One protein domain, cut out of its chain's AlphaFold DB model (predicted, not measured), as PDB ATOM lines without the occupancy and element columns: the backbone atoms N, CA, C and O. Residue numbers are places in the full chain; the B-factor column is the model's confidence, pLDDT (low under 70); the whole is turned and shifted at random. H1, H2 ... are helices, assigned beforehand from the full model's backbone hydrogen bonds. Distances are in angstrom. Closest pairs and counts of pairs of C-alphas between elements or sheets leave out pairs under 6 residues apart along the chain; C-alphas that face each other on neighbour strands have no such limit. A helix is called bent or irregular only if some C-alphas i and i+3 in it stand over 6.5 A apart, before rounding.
ATOM      1  N   ASP A  27     188.563 198.123 124.050       69.75
ATOM      2  CA  ASP A  27     189.152 196.862 124.498       69.75
ATOM      3  C   ASP A  27     188.717 195.745 123.552       69.75
ATOM      4  O   ASP A  27     187.522 195.593 123.265       69.75
ATOM      5  N   SER A  28     189.676 194.973 123.041       80.50
ATOM      6  CA  SER A  28     189.423 193.899 122.073       80.50
ATOM      7  C   SER A  28     188.301 192.968 122.552       80.50
ATOM      8  O   SER A  28     187.423 192.591 121.777       80.50
ATOM      9  N   ILE A  29     188.246 192.707 123.861       86.19
ATOM     10  CA  ILE A  29     187.204 191.925 124.533       86.19
ATOM     11  C   ILE A  29     185.821 192.576 124.405       86.19
ATOM     12  O   ILE A  29     184.841 191.895 124.100       86.19
ATOM     13  N   LYS A  30     185.719 193.894 124.598       88.50
ATOM     14  CA  LYS A  30     184.456 194.631 124.460       88.50
ATOM     15  C   LYS A  30     183.963 194.598 123.016       88.50
ATOM     16  O   LYS A  30     182.773 194.395 122.787       88.50
ATOM     17  N   ALA A  31     184.860 194.753 122.043       89.00
ATOM     18  CA  ALA A  31     184.510 194.649 120.628       89.00
ATOM     19  C   ALA A  31     183.972 193.249 120.274       89.00
ATOM     20  O   ALA A  31     182.945 193.136 119.596       89.00
ATOM     21  N   ILE A  32     184.606 192.192 120.795       90.00
ATOM     22  CA  ILE A  32     184.142 190.809 120.625       90.00
ATOM     23  C   ILE A  32     182.769 190.616 121.286       90.00
ATOM     24  O   ILE A  32     181.845 190.130 120.635       90.00
ATOM     25  N   ALA A  33     182.583 191.090 122.521       92.00
ATOM     26  CA  ALA A  33     181.300 191.018 123.224       92.00
ATOM     27  C   ALA A  33     180.171 191.733 122.462       92.00
ATOM     28  O   ALA A  33     179.061 191.214 122.383       92.00
ATOM     29  N   ILE A  34     180.446 192.895 121.855       91.62
ATOM     30  CA  ILE A  34     179.485 193.607 120.998       91.62
ATOM     31  C   ILE A  34     179.115 192.770 119.774       91.62
ATOM     32  O   ILE A  34     177.933 192.670 119.441       91.62
ATOM     33  N   SER A  35     180.108 192.202 119.088       91.06
ATOM     34  CA  SER A  35     179.882 191.377 117.900       91.06
ATOM     35  C   SER A  35     179.005 190.167 118.224       91.06
ATOM     36  O   SER A  35     178.002 189.932 117.550       91.06
ATOM     37  N   ASP A  36     179.343 189.442 119.284       92.19
ATOM     38  CA  ASP A  36     178.637 188.226 119.685       92.19
ATOM     39  C   ASP A  36     177.221 188.545 120.197       92.19
ATOM     40  O   ASP A  36     176.236 187.922 119.792       92.19
ATOM     41  N   ALA A  37     177.073 189.597 121.008       92.31
ATOM     42  CA  ALA A  37     175.776 189.993 121.551       92.31
ATOM     43  C   ALA A  37     174.815 190.561 120.493       92.31
ATOM     44  O   ALA A  37     173.606 190.572 120.720       92.31
ATOM     45  N   LYS A  38     175.288 191.040 119.334       88.44
ATOM     46  CA  LYS A  38     174.409 191.475 118.225       88.44
ATOM     47  C   LYS A  38     173.613 190.324 117.611       88.44
ATOM     48  O   LYS A  38     172.516 190.539 117.101       88.44
ATOM     49  N   LEU A  39     174.171 189.115 117.636       86.06
ATOM     50  CA  LEU A  39     173.516 187.918 117.107       86.06
ATOM     51  C   LEU A  39     172.564 187.291 118.131       86.06
ATOM     52  O   LEU A  39     171.656 186.545 117.765       86.06
ATOM     53  N   PHE A  40     172.734 187.631 119.409       90.69
ATOM     54  CA  PHE A  40     171.905 187.132 120.490       90.69
ATOM     55  C   PHE A  40     170.459 187.636 120.394       90.69
ATOM     56  O   PHE A  40     170.186 188.837 120.302       90.69
ATOM     57  N   ARG A  41     169.494 186.712 120.469       89.25
ATOM     58  CA  ARG A  41     168.063 187.036 120.445       89.25
ATOM     59  C   ARG A  41     167.298 186.135 121.403       89.25
ATOM     60  O   ARG A  41     167.322 184.919 121.263       89.25
ATOM     61  N   LEU A  42     166.532 186.746 122.306       89.88
ATOM     62  CA  LEU A  42     165.558 186.015 123.113       89.88
ATOM     63  C   LEU A  42     164.414 185.472 122.253       89.88
ATOM     64  O   LEU A  42     163.959 186.134 121.307       89.88
ATOM     65  N   ASP A  43     163.908 184.305 122.643       89.12
ATOM     66  CA  ASP A  43     162.634 183.779 122.161       89.12
ATOM     67  C   ASP A  43     161.486 184.746 122.526       89.12
ATOM     68  O   ASP A  43     161.588 185.546 123.462       89.12
ATOM     69  N   GLN A  44     160.384 184.712 121.773       86.50
ATOM     70  CA  GLN A  44     159.262 185.627 121.986       86.50
ATOM     71  C   GLN A  44     158.593 185.461 123.362       86.50
ATOM     72  O   GLN A  44     158.228 186.464 123.983       86.50
ATOM     73  N   ALA A  45     158.450 184.232 123.858       87.94
ATOM     74  CA  ALA A  45     157.872 183.928 125.159       87.94
ATOM     75  C   ALA A  45     158.754 184.465 126.294       87.94
ATOM     76  O   ALA A  45     158.263 185.181 127.174       87.94
ATOM     77  N   THR A  46     160.062 184.206 126.245       89.44
ATOM     78  CA  THR A  46     161.030 184.731 127.218       89.44
ATOM     79  C   THR A  46     161.138 186.246 127.131       89.44
ATOM     80  O   THR A  46     161.133 186.911 128.164       89.44
ATOM     81  N   LEU A  47     161.121 186.830 125.929       90.00
ATOM     82  CA  LEU A  47     161.101 188.283 125.744       90.00
ATOM     83  C   LEU A  47     159.852 188.915 126.375       90.00
ATOM     84  O   LEU A  47     159.950 189.974 126.992       90.00
ATOM     85  N   LYS A  48     158.678 188.280 126.253       87.44
ATOM     86  CA  LYS A  48     157.434 188.753 126.884       87.44
ATOM     87  C   LYS A  48     157.535 188.711 128.411       87.44
ATOM     88  O   LYS A  48     157.183 189.691 129.066       87.44
ATOM     89  N   LYS A  49     158.067 187.618 128.973       88.75
ATOM     90  CA  LYS A  49     158.330 187.488 130.418       88.75
ATOM     91  C   LYS A  49     159.339 188.534 130.901       88.75
ATOM     92  O   LYS A  49     159.079 189.233 131.877       88.75
ATOM     93  N   PHE A  50     160.442 188.697 130.175       89.75
ATOM     94  CA  PHE A  50     161.463 189.706 130.438       89.75
ATOM     95  C   PHE A  50     160.870 191.115 130.438       89.75
ATOM     96  O   PHE A  50     161.068 191.858 131.388       89.75
ATOM     97  N   LYS A  51     160.074 191.483 129.430       86.94
ATOM     98  CA  LYS A  51     159.464 192.819 129.357       86.94
ATOM     99  C   LYS A  51     158.504 193.119 130.504       86.94
ATOM    100  O   LYS A  51     158.347 194.288 130.844       86.94
ATOM    101  N   LYS A  52     157.892 192.089 131.097       87.62
ATOM    102  CA  LYS A  52     157.018 192.237 132.265       87.62
ATOM    103  C   LYS A  52     157.802 192.589 133.535       87.62
ATOM    104  O   LYS A  52     157.312 193.394 134.312       87.62
ATOM    105  N   ASN A  53     158.990 192.010 133.736       84.69
ATOM    106  CA  ASN A  53     159.740 192.125 135.000       84.69
ATOM    107  C   ASN A  53     161.138 192.775 134.876       84.69
ATOM    108  O   ASN A  53     161.876 192.822 135.846       84.69
ATOM    109  N   LYS A  54     161.532 193.229 133.678       84.19
ATOM    110  CA  LYS A  54     162.770 193.961 133.315       84.19
ATOM    111  C   LYS A  54     164.011 193.658 134.174       84.19
ATOM    112  O   LYS A  54     164.769 194.557 134.521       84.19
ATOM    113  N   ASN A  55     164.240 192.390 134.503       82.00
ATOM    114  CA  ASN A  55     165.321 192.014 135.401       82.00
ATOM    115  C   ASN A  55     166.625 191.865 134.605       82.00
ATOM    116  O   ASN A  55     166.772 190.928 133.812       82.00
ATOM    117  N   SER A  56     167.562 192.787 134.822       70.94
ATOM    118  CA  SER A  56     168.889 192.786 134.197       70.94
ATOM    119  C   SER A  56     169.776 191.632 134.665       70.94
ATOM    120  O   SER A  56     170.590 191.137 133.889       70.94
ATOM    121  N   ASN A  57     169.571 191.142 135.891       72.00
ATOM    122  CA  ASN A  57     170.327 190.031 136.472       72.00
ATOM    123  C   ASN A  57     169.774 188.652 136.111       72.00
ATOM    124  O   ASN A  57     170.306 187.645 136.573       72.00
ATOM    125  N   SER A  58     168.748 188.579 135.265       78.50
ATOM    126  CA  SER A  58     168.236 187.298 134.784       78.50
ATOM    127  C   SER A  58     169.293 186.513 133.994       78.50
ATOM    128  O   SER A  58     170.127 187.086 133.280       78.50
ATOM    129  N   ASP A  59     169.237 185.185 134.100       86.31
ATOM    130  CA  ASP A  59     170.125 184.267 133.370       86.31
ATOM    131  C   ASP A  59     169.857 184.243 131.862       86.31
ATOM    132  O   ASP A  59     170.654 183.708 131.095       86.31
ATOM    133  N   TYR A  60     168.776 184.888 131.415       87.69
ATOM    134  CA  TYR A  60     168.407 184.990 130.006       87.69
ATOM    135  C   TYR A  60     169.528 185.548 129.131       87.69
ATOM    136  O   TYR A  60     169.603 185.194 127.964       87.69
ATOM    137  N   PHE A  61     170.386 186.412 129.673       91.56
ATOM    138  CA  PHE A  61     171.437 187.098 128.916       91.56
ATOM    139  C   PHE A  61     172.823 186.469 129.077       91.56
ATOM    140  O   PHE A  61     173.812 187.068 128.656       91.56
ATOM    141  N   LYS A  62     172.931 185.301 129.720       91.69
ATOM    142  CA  LYS A  62     174.224 184.656 129.952       91.69
ATOM    143  C   LYS A  62     174.779 184.099 128.629       91.69
ATOM    144  O   LYS A  62     174.065 183.350 127.959       91.69
ATOM    145  N   PRO A  63     176.024 184.436 128.245       91.94
ATOM    146  CA  PRO A  63     176.628 183.866 127.051       91.94
ATOM    147  C   PRO A  63     176.861 182.361 127.244       91.94
ATOM    148  O   PRO A  63     177.140 181.893 128.350       91.94
ATOM    149  N   ASN A  64     176.738 181.604 126.161       91.69
ATOM    150  CA  ASN A  64     176.975 180.167 126.105       91.69
ATOM    151  C   ASN A  64     177.781 179.805 124.846       91.69
ATOM    152  O   ASN A  64     178.082 180.670 124.024       91.69
ATOM    153  N   ILE A  65     178.096 178.518 124.685       90.56
ATOM    154  CA  ILE A  65     178.895 177.993 123.564       90.56
ATOM    155  C   ILE A  65     178.299 178.259 122.172       90.56
ATOM    156  O   ILE A  65     179.024 178.204 121.190       90.56
ATOM    157  N   TYR A  66     177.001 178.556 122.078       88.81
ATOM    158  CA  TYR A  66     176.313 178.854 120.820       88.81
ATOM    159  C   TYR A  66     176.267 180.354 120.511       88.81
ATOM    160  O   TYR A  66     176.039 180.742 119.368       88.81
ATOM    161  N   THR A  67     176.435 181.209 121.523       87.62
ATOM    162  CA  THR A  67     176.348 182.670 121.374       87.62
ATOM    163  C   THR A  67     177.712 183.344 121.303       87.62
ATOM    164  O   THR A  67     177.780 184.483 120.856       87.62
ATOM    165  N   THR A  68     178.772 182.675 121.768       89.38
ATOM    166  CA  THR A  68     180.159 183.153 121.670       89.38
ATOM    167  C   THR A  68     180.894 182.462 120.531       89.38
ATOM    168  O   THR A  68     180.689 181.275 120.282       89.38
ATOM    169  N   ARG A  69     181.808 183.179 119.876       86.31
ATOM    170  CA  ARG A  69     182.760 182.570 118.928       86.31
ATOM    171  C   ARG A  69     183.976 181.971 119.621       86.31
ATOM    172  O   ARG A  69     184.613 181.080 119.072       86.31
ATOM    173  N   ASN A  70     184.309 182.470 120.810       87.88
ATOM    174  CA  ASN A  70     185.455 182.011 121.579       87.88
ATOM    175  C   ASN A  70     185.007 181.525 122.960       87.88
ATOM    176  O   ASN A  70     184.565 182.303 123.808       87.88
ATOM    177  N   ILE A  71     185.131 180.217 123.177       89.88
ATOM    178  CA  ILE A  71     184.678 179.540 124.396       89.88
ATOM    179  C   ILE A  71     185.517 179.972 125.607       89.88
ATOM    180  O   ILE A  71     184.983 180.049 126.712       89.88
ATOM    181  N   THR A  72     186.790 180.339 125.418       89.75
ATOM    182  CA  THR A  72     187.664 180.773 126.524       89.75
ATOM    183  C   THR A  72     187.205 182.088 127.156       89.75
ATOM    184  O   THR A  72     187.493 182.349 128.321       89.75
ATOM    185  N   LEU A  73     186.431 182.898 126.427       90.25
ATOM    186  CA  LEU A  73     185.878 184.153 126.933       90.25
ATOM    187  C   LEU A  73     184.674 183.944 127.861       90.25
ATOM    188  O   LEU A  73     184.300 184.863 128.581       90.25
ATOM    189  N   LEU A  74     184.075 182.748 127.903       91.69
ATOM    190  CA  LEU A  74     182.947 182.470 128.803       91.69
ATOM    191  C   LEU A  74     183.343 182.519 130.284       91.69
ATOM    192  O   LEU A  74     182.489 182.797 131.127       91.69
ATOM    193  N   SER A  75     184.614 182.258 130.598       91.12
ATOM    194  CA  SER A  75     185.174 182.410 131.946       91.12
ATOM    195  C   SER A  75     185.615 183.840 132.265       91.12
ATOM    196  O   SER A  75     185.868 184.146 133.428       91.12
ATOM    197  N   ASP A  76     185.700 184.723 131.267       92.00
ATOM    198  CA  ASP A  76     186.104 186.111 131.466       92.00
ATOM    199  C   ASP A  76     184.922 186.946 131.989       92.00
ATOM    200  O   ASP A  76     183.888 187.115 131.335       92.00
ATOM    201  N   SER A  77     185.068 187.486 133.200       90.50
ATOM    202  CA  SER A  77     184.012 188.252 133.866       90.50
ATOM    203  C   SER A  77     183.689 189.567 133.150       90.50
ATOM    204  O   SER A  77     182.531 189.999 133.144       90.50
ATOM    205  N   THR A  78     184.681 190.185 132.508       91.00
ATOM    206  CA  THR A  78     184.528 191.426 131.749       91.00
ATOM    207  C   THR A  78     183.740 191.161 130.475       91.00
ATOM    208  O   THR A  78     182.760 191.862 130.210       91.00
ATOM    209  N   TYR A  79     184.095 190.111 129.730       92.94
ATOM    210  CA  TYR A  79     183.344 189.671 128.554       92.94
ATOM    211  C   TYR A  79     181.883 189.379 128.905       92.94
ATOM    212  O   TYR A  79     180.973 189.940 128.291       92.94
ATOM    213  N   VAL A  80     181.649 188.555 129.932       93.00
ATOM    214  CA  VAL A  80     180.295 188.163 130.349       93.00
ATOM    215  C   VAL A  80     179.469 189.387 130.742       93.00
ATOM    216  O   VAL A  80     178.305 189.495 130.349       93.00
ATOM    217  N   LYS A  81     180.055 190.336 131.481       92.31
ATOM    218  CA  LYS A  81     179.371 191.570 131.885       92.31
ATOM    219  C   LYS A  81     178.984 192.423 130.675       92.31
ATOM    220  O   LYS A  81     177.823 192.817 130.566       92.31
ATOM    221  N   GLN A  82     179.923 192.658 129.758       92.19
ATOM    222  CA  GLN A  82     179.683 193.450 128.548       92.19
ATOM    223  C   GLN A  82     178.620 192.791 127.660       92.19
ATOM    224  O   GLN A  82     177.664 193.447 127.243       92.19
ATOM    225  N   PHE A  83     178.727 191.480 127.430       93.88
ATOM    226  CA  PHE A  83     177.750 190.725 126.647       93.88
ATOM    227  C   PHE A  83     176.340 190.861 127.236       93.88
ATOM    228  O   PHE A  83     175.400 191.201 126.514       93.88
ATOM    229  N   ARG A  84     176.191 190.655 128.555       93.19
ATOM    230  CA  ARG A  84     174.896 190.750 129.251       93.19
ATOM    231  C   ARG A  84     174.274 192.132 129.111       93.19
ATOM    232  O   ARG A  84     173.090 192.235 128.795       93.19
ATOM    233  N   GLU A  85     175.060 193.183 129.321       92.50
ATOM    234  CA  GLU A  85     174.594 194.566 129.221       92.50
ATOM    235  C   GLU A  85     174.086 194.888 127.808       92.50
ATOM    236  O   GLU A  85     172.993 195.436 127.622       92.50
ATOM    237  N   ILE A  86     174.845 194.479 126.792       92.44
ATOM    238  CA  ILE A  86     174.512 194.718 125.387       92.44
ATOM    239  C   ILE A  86     173.266 193.919 124.980       92.44
ATOM    240  O   ILE A  86     172.355 194.468 124.351       92.44
ATOM    241  N   ALA A  87     173.185 192.646 125.366       93.38
ATOM    242  CA  ALA A  87     172.045 191.775 125.089       93.38
ATOM    243  C   ALA A  87     170.753 192.254 125.783       93.38
ATOM    244  O   ALA A  87     169.671 192.248 125.178       93.38
ATOM    245  N   TYR A  88     170.865 192.731 127.027       93.00
ATOM    246  CA  TYR A  88     169.770 193.336 127.786       93.00
ATOM    247  C   TYR A  88     169.238 194.594 127.090       93.00
ATOM    248  O   TYR A  88     168.042 194.694 126.795       93.00
ATOM    249  N   ASN A  89     170.130 195.526 126.745       90.81
ATOM    250  CA  ASN A  89     169.765 196.785 126.096       90.81
ATOM    251  C   ASN A  89     169.126 196.570 124.718       90.81
ATOM    252  O   ASN A  89     168.151 197.243 124.367       90.81
ATOM    253  N   GLN A  90     169.619 195.603 123.941       90.62
ATOM    254  CA  GLN A  90     168.983 195.215 122.681       90.62
ATOM    255  C   GLN A  90     167.577 194.649 122.900       90.62
ATOM    256  O   GLN A  90     166.632 195.022 122.199       90.62
ATOM    257  N   SER A  91     167.410 193.790 123.905       90.62
ATOM    258  CA  SER A  91     166.121 193.162 124.212       90.62
ATOM    259  C   SER A  91     165.081 194.160 124.724       90.62
ATOM    260  O   SER A  91     163.894 194.014 124.421       90.62
ATOM    261  N   LEU A  92     165.506 195.216 125.424       89.12
ATOM    262  CA  LEU A  92     164.637 196.337 125.795       89.12
ATOM    263  C   LEU A  92     164.097 197.083 124.568       89.12
ATOM    264  O   LEU A  92     162.900 197.364 124.492       89.12
ATOM    265  N   LYS A  93     164.971 197.391 123.603       87.62
ATOM    266  CA  LYS A  93     164.621 198.170 122.403       87.62
ATOM    267  C   LYS A  93     163.835 197.359 121.371       87.62
ATOM    268  O   LYS A  93     163.073 197.927 120.590       87.62
ATOM    269  N   ARG A  94     163.986 196.032 121.365       85.94
ATOM    270  CA  ARG A  94     163.362 195.143 120.377       85.94
ATOM    271  C   ARG A  94     161.835 195.235 120.423       85.94
ATOM    272  O   ARG A  94     161.205 194.878 121.419       85.94
ATOM    273  N   LYS A  95     161.215 195.646 119.319       79.50
ATOM    274  CA  LYS A  95     159.761 195.567 119.115       79.50
ATOM    275  C   LYS A  95     159.367 194.158 118.652       79.50
ATOM    276  O   LYS A  95     160.186 193.422 118.104       79.50
ATOM    277  N   THR A  96     158.139 193.744 118.949       73.25
ATOM    278  CA  THR A  96     157.602 192.450 118.502       73.25
ATOM    279  C   THR A  96     157.180 192.542 117.036       73.25
ATOM    280  O   THR A  96     156.770 193.609 116.587       73.25
ATOM    281  N   THR A  97     157.235 191.431 116.295       69.06
ATOM    282  CA  THR A  97     156.782 191.366 114.891       69.06
ATOM    283  C   THR A  97     155.351 191.882 114.734       69.06
ATOM    284  O   THR A  97     155.071 192.635 113.809       69.06
TER     285      THR A  97
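Overview. This is residues 27 to 97 of the 126 residues of an uncharacterized protein of Pedobacter chinensis (UniProt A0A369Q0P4). A long helix, H4, runs along the greater part of the domain's length, with H1 packed side by side with its first part; short H3 sits at the corner where H4 begins, and H2 stands crosswise near H4's other end. The long link of residues 54 to 70 runs back from H2 to H3. The printed part has 71 residues with four named helices, in the order H1, H2, H3, H4, and no named strand; the class is all helix. The whole is compact, with a radius of gyration of the C-alphas of 11.9 A and spans of 32 by 22 by 20 A.

Along the chain. H1, residues 28 to 39, begins at C-alpha 28 (189.423, 193.899, 122.073) and measures 17.7 A. H2, residues 44 to 53, measures 14.6 A. H3, residues 71 to 75, is neither bent nor irregular, but only just: C-alphas 72 and 75 are 6.2 A apart. H4, residues 77 to 93, measures 24.6 A and ends at C-alpha 93 (164.621, 198.170, 122.403).

Arrangement. H1 and H4 touch, their closest C-alphas those of Ala 33 and Phe 83, 4.9 A apart. They run the same way at a tilt of 36 degrees, only just steep. H2 is close to H4 but not clearly touching: the closest C-alphas, of Leu 47 and Ser 91, are 7.2 A apart. Their lines are about perpendicular, at 86 degrees. H3 and H4 only just touch, and only at the corner, with 3 pairs of C-alphas within 8 A; H4 does so with residues 79 to 80 alone, and the closest C-alphas, of Leu 73 and Tyr 79, are 6.3 A apart. H1 and H3 are only just apart, 8.2 A at the closest. In H2 and H4 every O i to N i+4 pair is within hydrogen-bond range; H1 has 7 of 8, and H3 0 of 1, with 1 of 2 O i to N i+3 pairs.

Size, cuts and confidence. The C-alphas farthest apart, of Thr 72 and Thr 97, are 34.7 A apart. The printed part has no cut. The link H2 to H3 is long. The mean pLDDT of the printed part is 88.0; residues 27 and 97 are under 70.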